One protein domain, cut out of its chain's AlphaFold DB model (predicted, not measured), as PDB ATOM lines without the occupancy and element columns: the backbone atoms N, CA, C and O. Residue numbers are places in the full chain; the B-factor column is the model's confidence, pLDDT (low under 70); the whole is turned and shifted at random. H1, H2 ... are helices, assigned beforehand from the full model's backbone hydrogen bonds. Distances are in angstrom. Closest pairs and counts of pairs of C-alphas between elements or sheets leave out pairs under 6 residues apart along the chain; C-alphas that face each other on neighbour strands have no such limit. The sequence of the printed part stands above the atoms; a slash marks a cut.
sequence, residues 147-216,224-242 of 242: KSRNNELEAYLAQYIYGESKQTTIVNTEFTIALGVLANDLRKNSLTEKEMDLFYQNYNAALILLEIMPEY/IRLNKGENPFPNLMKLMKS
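Overview. This is residues 147 to 216 and 224 to 242 of the 242 residues of an uncharacterized protein of Butyricimonas faecihominis (UniProt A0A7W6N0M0). A helical hairpin, H2 and H3, makes one side of this domain, and H1 lies across it, packing on H2 and on residues 206 to 211 of H3; the short H4 is side by side with H1, away from the hairpin. The printed part has 89 residues with four named helices, H1, H2, H3 and H4 in that order along the chain, and no named strand. Its class is all helix, with 55 of the 89 printed residues in helices. The whole is compact, with a radius of gyration of the C-alphas of 12.5 A, and its rounded outline spans 34 by 27 by 21 A.

Along the chain. The printed part begins at Lys 147. H1, residues 149 to 162, begins with C-alpha 149 at (81.170, 139.073, 120.788) and measures 19.5 A from first to last C-alpha. H2, residues 173 to 186, measures 20.1 A. H3, residues 193 to 211, is the longest helix at 27.5 A; its first C-alpha is at (103.748, 131.939, 110.831). H4, residues 234 to 241, measures 10.9 A and ends with C-alpha 241 at (86.438, 139.012, 98.035).

Arrangement. H1 is the hub, touching the other three helices. Its residues 149 to 153 touch residues 206 to 211 of H3, the closest C-alphas being those of Arg 149 and Leu 207, 6.4 A apart. The lines of H1 and H3 stand only just about perpendicular, at 71 degrees. Residues 156 to 161 of H1 touch residues 179 to 183 of H2; the closest C-alphas, those of Leu 157 and Leu 179, are 5.7 A apart. These two helices are about perpendicular, at 74 degrees. H2 and H3 form a helical hairpin and touch at a shallow tilt of 31 degrees, opposite ways, with the C-alphas of Ala 178 and Ala 206 closest at 5.9 A. Residues 154 to 158 of H1 touch H4 at a shallow tilt of 20 degrees, the same way. Their closest C-alphas are those of Ala 158 and Leu 236, 6.3 A apart. H4 is apart from H2 and from H3. In H1, H2, H3 and H4 every O i to N i+4 pair is within hydrogen-bond range.

Size, cuts and confidence. The two C-alphas farthest apart, those of Asn 189 and Pro 214, are 35.8 A apart. Residues 217 to 223 are cut out, and C-alphas 216 and 224 are 13.9 A apart across the cut, which lies in the link from H3 to H4. The links from H1 to H2, 10 residues, and from H2 to H3, 6 residues, are short. The mean pLDDT of the printed part is 90.2, and residues 167 to 170 are under 70. Ser 242 is the chain's last residue.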
ATOM      1  N   LYS A 147      73.858 137.303 120.822       94.00
ATOM      2  CA  LYS A 147      74.789 138.033 121.694       94.00
ATOM      3  C   LYS A 147      76.208 137.440 121.598       94.00
ATOM      4  O   LYS A 147      76.752 136.903 122.561       94.00
ATOM      5  N   SER A 148      76.778 137.474 120.399       96.06
ATOM      6  CA  SER A 148      78.084 136.920 120.046       96.06
ATOM      7  C   SER A 148      79.103 138.046 119.953       96.06
ATOM      8  O   SER A 148      79.035 138.869 119.040       96.06
ATOM      9  N   ARG A 149      80.090 138.070 120.853       96.75
ATOM     10  CA  ARG A 149      81.170 139.073 120.788       96.75
ATOM     11  C   ARG A 149      82.038 138.900 119.543       96.75
ATOM     12  O   ARG A 149      82.621 139.866 119.068       96.75
ATOM     13  N   ASN A 150      82.092 137.689 118.989       96.88
ATOM     14  CA  ASN A 150      82.750 137.416 117.714       96.88
ATOM     15  C   ASN A 150      82.064 138.159 116.560       96.88
ATOM     16  O   ASN A 150      82.757 138.761 115.744       96.88
ATOM     17  N   ASN A 151      80.726 138.160 116.528       96.19
ATOM     18  CA  ASN A 151      79.968 138.858 115.486       96.19
ATOM     19  C   ASN A 151      80.130 140.373 115.614       96.19
ATOM     20  O   ASN A 151      80.392 141.027 114.609       96.19
ATOM     21  N   GLU A 152      80.054 140.906 116.839       96.38
ATOM     22  CA  GLU A 152      80.276 142.334 117.106       96.38
ATOM     23  C   GLU A 152      81.694 142.772 116.736       96.38
ATOM     24  O   GLU A 152      81.877 143.788 116.073       96.38
ATOM     25  N   LEU A 153      82.715 141.992 117.109       96.94
ATOM     26  CA  LEU A 153      84.096 142.279 116.730       96.94
ATOM     27  C   LEU A 153      84.263 142.300 115.205       96.94
ATOM     28  O   LEU A 153      84.926 143.191 114.674       96.94
ATOM     29  N   GLU A 154      83.657 141.348 114.494       97.75
ATOM     30  CA  GLU A 154      83.680 141.321 113.033       97.75
ATOM     31  C   GLU A 154      82.958 142.537 112.423       97.75
ATOM     32  O   GLU A 154      83.503 143.170 111.515       97.75
ATOM     33  N   ALA A 155      81.786 142.912 112.943       96.62
ATOM     34  CA  ALA A 155      81.022 144.076 112.489       96.62
ATOM     35  C   ALA A 155      81.765 145.395 112.749       96.62
ATOM     36  O   ALA A 155      81.862 146.245 111.860       96.62
ATOM     37  N   TYR A 156      82.386 145.546 113.921       96.81
ATOM     38  CA  TYR A 156      83.239 146.693 114.224       96.81
ATOM     39  C   TYR A 156      84.481 146.754 113.345       96.81
ATOM     40  O   TYR A 156      84.868 147.839 112.914       96.81
ATOM     41  N   LEU A 157      85.104 145.614 113.039       96.50
ATOM     42  CA  LEU A 157      86.241 145.584 112.126       96.50
ATOM     43  C   LEU A 157      85.822 145.960 110.699       96.50
ATOM     44  O   LEU A 157      86.523 146.727 110.037       96.50
ATOM     45  N   ALA A 158      84.656 145.492 110.248       96.56
ATOM     46  CA  ALA A 158      84.075 145.883 108.969       96.56
ATOM     47  C   ALA A 158      83.796 147.395 108.922       96.56
ATOM     48  O   ALA A 158      84.222 148.064 107.978       96.56
ATOM     49  N   GLN A 159      83.168 147.949 109.966       95.62
ATOM     50  CA  GLN A 159      82.955 149.389 110.123       95.62
ATOM     51  C   GLN A 159      84.279 150.157 110.126       95.62
ATOM     52  O   GLN A 159      84.393 151.170 109.445       95.62
ATOM     53  N   TYR A 160      85.298 149.685 110.848       94.62
ATOM     54  CA  TYR A 160      86.607 150.337 110.917       94.62
ATOM     55  C   TYR A 160      87.311 150.366 109.556       94.62
ATOM     56  O   TYR A 160      87.994 151.335 109.214       94.62
ATOM     57  N   ILE A 161      87.176 149.304 108.759       94.31
ATOM     58  CA  ILE A 161      87.725 149.248 107.401       94.31
ATOM     59  C   ILE A 161      86.952 150.190 106.472       94.31
ATOM     60  O   ILE A 161      87.595 150.917 105.712       94.31
ATOM     61  N   TYR A 162      85.620 150.206 106.573       94.62
ATOM     62  CA  TYR A 162      84.723 151.061 105.794       94.62
ATOM     63  C   TYR A 162      84.899 152.559 106.098       94.62
ATOM     64  O   TYR A 162      85.125 153.348 105.184       94.62
ATOM     65  N   GLY A 163      84.786 152.944 107.368       90.81
ATOM     66  CA  GLY A 163      84.667 154.329 107.814       90.81
ATOM     67  C   GLY A 163      85.985 155.089 107.776       90.81
ATOM     68  O   GLY A 163      87.034 154.559 108.144       90.81
ATOM     69  N   GLU A 164      85.960 156.349 107.356       84.06
ATOM     70  CA  GLU A 164      87.150 157.205 107.329       84.06
ATOM     71  C   GLU A 164      87.494 157.741 108.717       84.06
ATOM     72  O   GLU A 164      88.671 157.947 109.017       84.06
ATOM     73  N   SER A 165      86.486 157.918 109.579       79.00
ATOM     74  CA  SER A 165      86.663 158.544 110.892       79.00
ATOM     75  C   SER A 165      87.547 157.719 111.830       79.00
ATOM     76  O   SER A 165      88.195 158.269 112.722       79.00
ATOM     77  N   LYS A 166      87.559 156.393 111.625       77.75
ATOM     78  CA  LYS A 166      88.145 155.394 112.535       77.75
ATOM     79  C   LYS A 166      87.607 155.516 113.966       77.75
ATOM     80  O   LYS A 166      88.276 155.098 114.906       77.75
ATOM     81  N   GLN A 167      86.412 156.084 114.119       66.88
ATOM     82  CA  GLN A 167      85.706 156.232 115.381       66.88
ATOM     83  C   GLN A 167      84.471 155.341 115.407       66.88
ATOM     84  O   GLN A 167      83.799 155.091 114.410       66.88
ATOM     85  N   THR A 168      84.163 154.894 116.608       63.72
ATOM     86  CA  THR A 168      83.075 153.978 116.915       63.72
ATOM     87  C   THR A 168      82.482 154.501 118.214       63.72
ATOM     88  O   THR A 168      83.134 154.449 119.251       63.72
ATOM     89  N   THR A 169      81.286 155.088 118.156       60.94
ATOM     90  CA  THR A 169      80.706 155.866 119.270       60.94
ATOM     91  C   THR A 169      80.430 155.050 120.532       60.94
ATOM     92  O   THR A 169      80.264 155.636 121.595       60.94
ATOM     93  N   ILE A 170      80.379 153.723 120.412       65.38
ATOM     94  CA  ILE A 170      79.969 152.798 121.477       65.38
ATOM     95  C   ILE A 170      81.173 152.148 122.184       65.38
ATOM     96  O   ILE A 170      81.046 151.683 123.308       65.38
ATOM     97  N   VAL A 171      82.358 152.121 121.568       76.56
ATOM     98  CA  VAL A 171      83.519 151.375 122.094       76.56
ATOM     99  C   VAL A 171      84.668 152.306 122.459       76.56
ATOM    100  O   VAL A 171      84.815 153.404 121.924       76.56
ATOM    101  N   ASN A 172      85.497 151.852 123.398       82.75
ATOM    102  CA  ASN A 172      86.595 152.642 123.938       82.75
ATOM    103  C   ASN A 172      87.811 152.723 122.988       82.75
ATOM    104  O   ASN A 172      87.947 151.971 122.021       82.75
ATOM    105  N   THR A 173      88.737 153.630 123.305       88.31
ATOM    106  CA  THR A 173      89.963 153.863 122.525       88.31
ATOM    107  C   THR A 173      90.841 152.617 122.387       88.31
ATOM    108  O   THR A 173      91.426 152.400 121.328       88.31
ATOM    109  N   GLU A 174      90.951 151.795 123.432       91.94
ATOM    110  CA  GLU A 174      91.795 150.590 123.424       91.94
ATOM    111  C   GLU A 174      91.297 149.569 122.401       91.94
ATOM    112  O   GLU A 174      92.083 149.009 121.634       91.94
ATOM    113  N   PHE A 175      89.981 149.382 122.330       93.25
ATOM    114  CA  PHE A 175      89.368 148.509 121.345       93.25
ATOM    115  C   PHE A 175      89.557 149.043 119.924       93.25
ATOM    116  O   PHE A 175      89.949 148.290 119.037       93.25
ATOM    117  N   THR A 176      89.404 150.352 119.710       91.62
ATOM    118  CA  THR A 176      89.683 150.982 118.408       91.62
ATOM    119  C   THR A 176      91.130 150.764 117.949       91.62
ATOM    120  O   THR A 176      91.378 150.521 116.765       91.62
ATOM    121  N   ILE A 177      92.100 150.800 118.870       92.88
ATOM    122  CA  ILE A 177      93.501 150.472 118.564       92.88
ATOM    123  C   ILE A 177      93.627 149.003 118.138       92.88
ATOM    124  O   ILE A 177      94.279 148.716 117.129       92.88
ATOM    125  N   ALA A 178      92.975 148.081 118.851       95.12
ATOM    126  CA  ALA A 178      92.974 146.661 118.501       95.12
ATOM    127  C   ALA A 178      92.371 146.403 117.106       95.12
ATOM    128  O   ALA A 178      92.951 145.647 116.321       95.12
ATOM    129  N   LEU A 179      91.277 147.090 116.746       95.56
ATOM    130  CA  LEU A 179      90.701 147.042 115.394       95.56
ATOM    131  C   LEU A 179      91.706 147.502 114.332       95.56
ATOM    132  O   LEU A 179      91.824 146.871 113.285       95.56
ATOM    133  N   GLY A 180      92.467 148.565 114.606       94.44
ATOM    134  CA  GLY A 180      93.509 149.055 113.703       94.44
ATOM    135  C   GLY A 180      94.610 148.028 113.436       94.44
ATOM    136  O   GLY A 180      95.033 147.863 112.288       94.44
ATOM    137  N   VAL A 181      95.043 147.300 114.470       95.69
ATOM    138  CA  VAL A 181      96.027 146.214 114.333       95.69
ATOM    139  C   VAL A 181      95.468 145.085 113.464       95.69
ATOM    140  O   VAL A 181      96.092 144.715 112.470       95.69
ATOM    141  N   LEU A 182      94.257 144.610 113.772       96.12
ATOM    142  CA  LEU A 182      93.591 143.548 113.012       96.12
ATOM    143  C   LEU A 182      93.355 143.941 111.547       96.12
ATOM    144  O   LEU A 182      93.614 143.154 110.638       96.12
ATOM    145  N   ALA A 183      92.923 145.179 111.296       94.44
ATOM    146  CA  ALA A 183      92.703 145.695 109.948       94.44
ATOM    147  C   ALA A 183      94.003 145.758 109.133       94.44
ATOM    148  O   ALA A 183      93.988 145.503 107.928       94.44
ATOM    149  N   ASN A 184      95.129 146.096 109.767       93.69
ATOM    150  CA  ASN A 184      96.427 146.106 109.097       93.69
ATOM    151  C   ASN A 184      96.886 144.697 108.718       93.69
ATOM    152  O   ASN A 184      97.403 144.519 107.616       93.69
ATOM    153  N   ASP A 185      96.660 143.704 109.580       92.94
ATOM    154  CA  ASP A 185      96.975 142.312 109.256       92.94
ATOM    155  C   ASP A 185      96.090 141.776 108.118       92.94
ATOM    156  O   ASP A 185      96.613 141.149 107.198       92.94
ATOM    157  N   LEU A 186      94.792 142.109 108.088       90.44
ATOM    158  CA  LEU A 186      93.884 141.715 106.995       90.44
ATOM    159  C   LEU A 186      94.226 142.334 105.631       90.44
ATOM    160  O   LEU A 186      93.848 141.790 104.595       90.44
ATOM    161  N   ARG A 187      94.926 143.473 105.600       88.38
ATOM    162  CA  ARG A 187      95.375 144.111 104.348       88.38
ATOM    163  C   ARG A 187      96.620 143.455 103.753       88.38
ATOM    164  O   ARG A 187      96.964 143.752 102.609       88.38
ATOM    165  N   LYS A 188      97.327 142.613 104.511       87.12
ATOM    166  CA  LYS A 188      98.514 141.912 104.014       87.12
ATOM    167  C   LYS A 188      98.087 140.778 103.079       87.12
ATOM    168  O   LYS A 188      97.152 140.042 103.366       87.12
ATOM    169  N   ASN A 189      98.831 140.590 101.988       76.44
ATOM    170  CA  ASN A 189      98.586 139.492 101.041       76.44
ATOM    171  C   ASN A 189      98.794 138.103 101.673       76.44
ATOM    172  O   ASN A 189      98.186 137.127 101.245       76.44
ATOM    173  N   SER A 190      99.671 138.010 102.675       86.12
ATOM    174  CA  SER A 190      99.941 136.795 103.446       86.12
ATOM    175  C   SER A 190     100.602 137.157 104.773       86.12
ATOM    176  O   SER A 190     101.436 138.063 104.806       86.12
ATOM    177  N   LEU A 191     100.287 136.415 105.835       87.81
ATOM    178  CA  LEU A 191     100.980 136.494 107.121       87.81
ATOM    179  C   LEU A 191     102.044 135.397 107.203       87.81
ATOM    180  O   LEU A 191     101.793 134.253 106.818       87.81
ATOM    181  N   THR A 192     103.218 135.722 107.739       92.06
ATOM    182  CA  THR A 192     104.173 134.702 108.194       92.06
ATOM    183  C   THR A 192     103.590 133.904 109.363       92.06
ATOM    184  O   THR A 192     102.639 134.332 110.010       92.06
ATOM    185  N   GLU A 193     104.180 132.754 109.688       90.56
ATOM    186  CA  GLU A 193     103.748 131.939 110.831       90.56
ATOM    187  C   GLU A 193     103.691 132.738 112.145       90.56
ATOM    188  O   GLU A 193     102.677 132.703 112.837       90.56
ATOM    189  N   LYS A 194     104.730 133.527 112.439       92.00
ATOM    190  CA  LYS A 194     104.779 134.369 113.641       92.00
ATOM    191  C   LYS A 194     103.711 135.467 113.632       92.00
ATOM    192  O   LYS A 194     103.129 135.766 114.669       92.00
ATOM    193  N   GLU A 195     103.477 136.096 112.482       93.56
ATOM    194  CA  GLU A 195     102.421 137.108 112.350       93.56
ATOM    195  C   GLU A 195     101.035 136.493 112.488       93.56
ATOM    196  O   GLU A 195     100.151 137.112 113.064       93.56
ATOM    197  N   MET A 196     100.852 135.265 112.008       92.19
ATOM    198  CA  MET A 196      99.611 134.528 112.180       92.19
ATOM    199  C   MET A 196      99.353 134.251 113.660       92.19
ATOM    200  O   MET A 196      98.264 134.539 114.142       92.19
ATOM    201  N   ASP A 197     100.353 133.785 114.408       92.31
ATOM    202  CA  ASP A 197     100.208 133.563 115.850       92.31
ATOM    203  C   ASP A 197      99.852 134.871 116.587       92.31
ATOM    204  O   ASP A 197      98.947 134.890 117.424       92.31
ATOM    205  N   LEU A 198     100.501 135.987 116.227       94.19
ATOM    206  CA  LEU A 198     100.178 137.316 116.760       94.19
ATOM    207  C   LEU A 198      98.765 137.775 116.380       94.19
ATOM    208  O   LEU A 198      98.071 138.355 117.209       94.19
ATOM    209  N   PHE A 199      98.313 137.492 115.160       94.62
ATOM    210  CA  PHE A 199      96.971 137.835 114.703       94.62
ATOM    211  C   PHE A 199      95.888 137.167 115.566       94.62
ATOM    212  O   PHE A 199      94.983 137.855 116.039       94.62
ATOM    213  N   TYR A 200      96.011 135.868 115.874       94.75
ATOM    214  CA  TYR A 200      95.061 135.189 116.775       94.75
ATOM    215  C   TYR A 200      95.161 135.683 118.225       94.75
ATOM    216  O   TYR A 200      94.149 135.751 118.924       94.75
ATOM    217  N   GLN A 201      96.354 136.066 118.693       94.81
ATOM    218  CA  GLN A 201      96.507 136.699 120.009       94.81
ATOM    219  C   GLN A 201      95.789 138.052 120.061       94.81
ATOM    220  O   GLN A 201      95.020 138.296 120.989       94.81
ATOM    221  N   ASN A 202      95.972 138.894 119.041       95.81
ATOM    222  CA  ASN A 202      95.317 140.197 118.931       95.81
ATOM    223  C   ASN A 202      93.796 140.062 118.794       95.81
ATOM    224  O   ASN A 202      93.053 140.817 119.418       95.81
ATOM    225  N   TYR A 203      93.325 139.064 118.043       96.50
ATOM    226  CA  TYR A 203      91.904 138.734 117.939       96.50
ATOM    227  C   TYR A 203      91.305 138.393 119.305       96.50
ATOM    228  O   TYR A 203      90.308 138.980 119.731       96.50
ATOM    229  N   ASN A 204      91.946 137.476 120.033       95.56
ATOM    230  CA  ASN A 204      91.483 137.078 121.354       95.56
ATOM    231  C   ASN A 204      91.576 138.238 122.363       95.56
ATOM    232  O   ASN A 204      90.676 138.391 123.189       95.56
ATOM    233  N   ALA A 205      92.593 139.096 122.270       94.94
ATOM    234  CA  ALA A 205      92.689 140.305 123.085       94.94
ATOM    235  C   ALA A 205      91.531 141.281 122.807       94.94
ATOM    236  O   ALA A 205      90.909 141.767 123.749       94.94
ATOM    237  N   ALA A 206      91.172 141.504 121.540       96.25
ATOM    238  CA  ALA A 206      90.037 142.353 121.174       96.25
ATOM    239  C   ALA A 206      88.705 141.818 121.736       96.25
ATOM    240  O   ALA A 206      87.897 142.580 122.259       96.25
ATOM    241  N   LEU A 207      88.500 140.499 121.716       96.62
ATOM    242  CA  LEU A 207      87.338 139.871 122.354       96.62
ATOM    243  C   LEU A 207      87.313 140.076 123.881       96.62
ATOM    244  O   LEU A 207      86.242 140.290 124.438       96.62
ATOM    245  N   ILE A 208      88.468 140.031 124.562       95.00
ATOM    246  CA  ILE A 208      88.553 140.327 126.008       95.00
ATOM    247  C   ILE A 208      88.153 141.782 126.284       95.00
ATOM    248  O   ILE A 208      87.444 142.048 127.251       95.00
ATOM    249  N   LEU A 209      88.558 142.719 125.423       94.75
ATOM    250  CA  LEU A 209      88.158 144.120 125.555       94.75
ATOM    251  C   LEU A 209      86.637 144.291 125.438       94.75
ATOM    252  O   LEU A 209      86.071 145.061 126.205       94.75
ATOM    253  N   LEU A 210      85.960 143.549 124.553       93.88
ATOM    254  CA  LEU A 210      84.491 143.540 124.522       93.88
ATOM    255  C   LEU A 210      83.893 142.913 125.788       93.88
ATOM    256  O   LEU A 210      82.903 143.410 126.304       93.88
ATOM    257  N   GLU A 211      84.476 141.843 126.328       93.62
ATOM    258  CA  GLU A 211      83.945 141.165 127.525       93.62
ATOM    259  C   GLU A 211      83.844 142.058 128.760       93.62
ATOM    260  O   GLU A 211      82.966 141.834 129.591       93.62
ATOM    261  N   ILE A 212      84.715 143.059 128.877       91.62
ATOM    262  CA  ILE A 212      84.721 143.990 130.012       91.62
ATOM    263  C   ILE A 212      83.839 145.228 129.789       91.62
ATOM    264  O   ILE A 212      83.652 146.010 130.720       91.62
ATOM    265  N   MET A 213      83.297 145.424 128.584       90.69
ATOM    266  CA  MET A 213      82.408 146.549 128.284       90.69
ATOM    267  C   MET A 213      80.985 146.273 128.805       90.69
ATOM    268  O   MET A 213      80.451 145.182 128.571       90.69
ATOM    269  N   PRO A 214      80.327 147.228 129.491       89.12
ATOM    270  CA  PRO A 214      78.964 147.063 130.009       89.12
ATOM    271  C   PRO A 214      77.943 146.592 128.962       89.12
ATOM    272  O   PRO A 214      77.128 145.708 129.232       89.12
ATOM    273  N   GLU A 215      78.031 147.119 127.745       87.19
ATOM    274  CA  GLU A 215      77.141 146.832 126.615       87.19
ATOM    275  C   GLU A 215      77.208 145.354 126.192       87.19
ATOM    276  O   GLU A 215      76.213 144.763 125.756       87.19
ATOM    277  N   TYR A 216      78.374 144.738 126.399       91.56
ATOM    278  CA  TYR A 216      78.738 143.411 125.913       91.56
ATOM    279  C   TYR A 216      79.004 142.407 127.044       91.56
ATOM    280  O   TYR A 216      79.482 141.309 126.779       91.56
ATOM    281  N   ILE A 224      83.656 132.877 121.379       92.44
ATOM    282  CA  ILE A 224      84.371 131.685 120.925       92.44
ATOM    283  C   ILE A 224      85.837 132.068 120.752       92.44
ATOM    284  O   ILE A 224      86.167 132.999 120.019       92.44
ATOM    285  N   ARG A 225      86.727 131.377 121.463       91.12
ATOM    286  CA  ARG A 225      88.173 131.568 121.323       91.12
ATOM    287  C   ARG A 225      88.654 130.682 120.193       91.12
ATOM    288  O   ARG A 225      88.448 129.475 120.244       91.12
ATOM    289  N   LEU A 226      89.255 131.302 119.188       86.19
ATOM    290  CA  LEU A 226      89.698 130.606 117.990       86.19
ATOM    291  C   LEU A 226      91.195 130.343 118.047       86.19
ATOM    292  O   LEU A 226      91.968 131.166 118.557       86.19
ATOM    293  N   ASN A 227      91.574 129.195 117.497       79.75
ATOM    294  CA  ASN A 227      92.959 128.786 117.324       79.75
ATOM    295  C   ASN A 227      93.382 128.916 115.858       79.75
ATOM    296  O   ASN A 227      92.573 129.088 114.946       79.75
ATOM    297  N   LYS A 228      94.691 128.800 115.633       79.00
ATOM    298  CA  LYS A 228      95.290 128.842 114.300       79.00
ATOM    299  C   LYS A 228      94.618 127.837 113.358       79.00
ATOM    300  O   LYS A 228      94.618 126.641 113.629       79.00
ATOM    301  N   GLY A 229      94.109 128.340 112.235       77.19
ATOM    302  CA  GLY A 229      93.459 127.551 111.182       77.19
ATOM    303  C   GLY A 229      91.964 127.833 111.029       77.19
ATOM    304  O   GLY A 229      91.396 127.500 109.993       77.19
ATOM    305  N   GLU A 230      91.341 128.494 112.002       85.44
ATOM    306  CA  GLU A 230      89.934 128.898 111.948       85.44
ATOM    307  C   GLU A 230      89.808 130.343 111.455       85.44
ATOM    308  O   GLU A 230      90.532 131.216 111.914       85.44
ATOM    309  N   ASN A 231      88.887 130.642 110.537       87.62
ATOM    310  CA  ASN A 231      88.716 132.021 110.072       87.62
ATOM    311  C   ASN A 231      87.956 132.859 111.121       87.62
ATOM    312  O   ASN A 231      86.763 132.615 111.303       87.62
ATOM    313  N   PRO A 232      88.579 133.869 111.766       91.75
ATOM    314  CA  PRO A 232      87.897 134.690 112.767       91.75
ATOM    315  C   PRO A 232      86.885 135.677 112.190       91.75
ATOM    316  O   PRO A 232      86.057 136.189 112.943       91.75
ATOM    317  N   PHE A 233      86.961 135.952 110.883       95.06
ATOM    318  CA  PHE A 233      86.145 136.951 110.194       95.06
ATOM    319  C   PHE A 233      85.552 136.392 108.885       95.06
ATOM    320  O   PHE A 233      85.880 136.861 107.787       95.06
ATOM    321  N   PRO A 234      84.718 135.338 108.948       93.88
ATOM    322  CA  PRO A 234      84.197 134.666 107.760       93.88
ATOM    323  C   PRO A 234      83.368 135.574 106.841       93.88
ATOM    324  O   PRO A 234      83.543 135.527 105.620       93.88
ATOM    325  N   ASN A 235      82.514 136.431 107.398       95.56
ATOM    326  CA  ASN A 235      81.636 137.316 106.634       95.56
ATOM    327  C   ASN A 235      82.411 138.495 106.049       95.56
ATOM    328  O   ASN A 235      82.239 138.830 104.878       95.56
ATOM    329  N   LEU A 236      83.321 139.089 106.819       95.75
ATOM    330  CA  LEU A 236      84.153 140.188 106.337       95.75
ATOM    331  C   LEU A 236      85.069 139.710 105.207       95.75
ATOM    332  O   LEU A 236      85.174 140.373 104.177       95.75
ATOM    333  N   MET A 237      85.664 138.522 105.344       91.31
ATOM    334  CA  MET A 237      86.479 137.930 104.280       91.31
ATOM    335  C   MET A 237      85.656 137.600 103.032       91.31
ATOM    336  O   MET A 237      86.159 137.769 101.921       91.31
ATOM    337  N   LYS A 238      84.399 137.158 103.187       91.81
ATOM    338  CA  LYS A 238      83.469 136.985 102.061       91.81
ATOM    339  C   LYS A 238      83.197 138.323 101.368       91.81
ATOM    340  O   LYS A 238      83.326 138.418 100.149       91.81
ATOM    341  N   LEU A 239      82.899 139.365 102.143       92.75
ATOM    342  CA  LEU A 239      82.607 140.701 101.631       92.75
ATOM    343  C   LEU A 239      83.803 141.312 100.883       92.75
ATOM    344  O   LEU A 239      83.634 141.872  99.806       92.75
ATOM    345  N   MET A 240      85.020 141.171 101.416       87.81
ATOM    346  CA  MET A 240      86.242 141.719 100.807       87.81
ATOM    347  C   MET A 240      86.658 141.019  99.502       87.81
ATOM    348  O   MET A 240      87.441 141.584  98.738       87.81
ATOM    349  N   LYS A 241      86.160 139.801  99.249       83.38
ATOM    350  CA  LYS A 241      86.438 139.012  98.035       83.38
ATOM    351  C   LYS A 241      85.375 139.162  96.933       83.38
ATOM    352  O   LYS A 241      85.590 138.623  95.849       83.38
ATOM    353  N   SER A 242      84.255 139.831  97.220       76.19
ATOM    354  CA  SER A 242      83.087 139.984  96.324       76.19
ATOM    355  C   SER A 242      83.170 141.217  95.412       76.19
ATOM    356  O   SER A 242      82.325 141.318  94.487       76.19
TER     357      SER A 242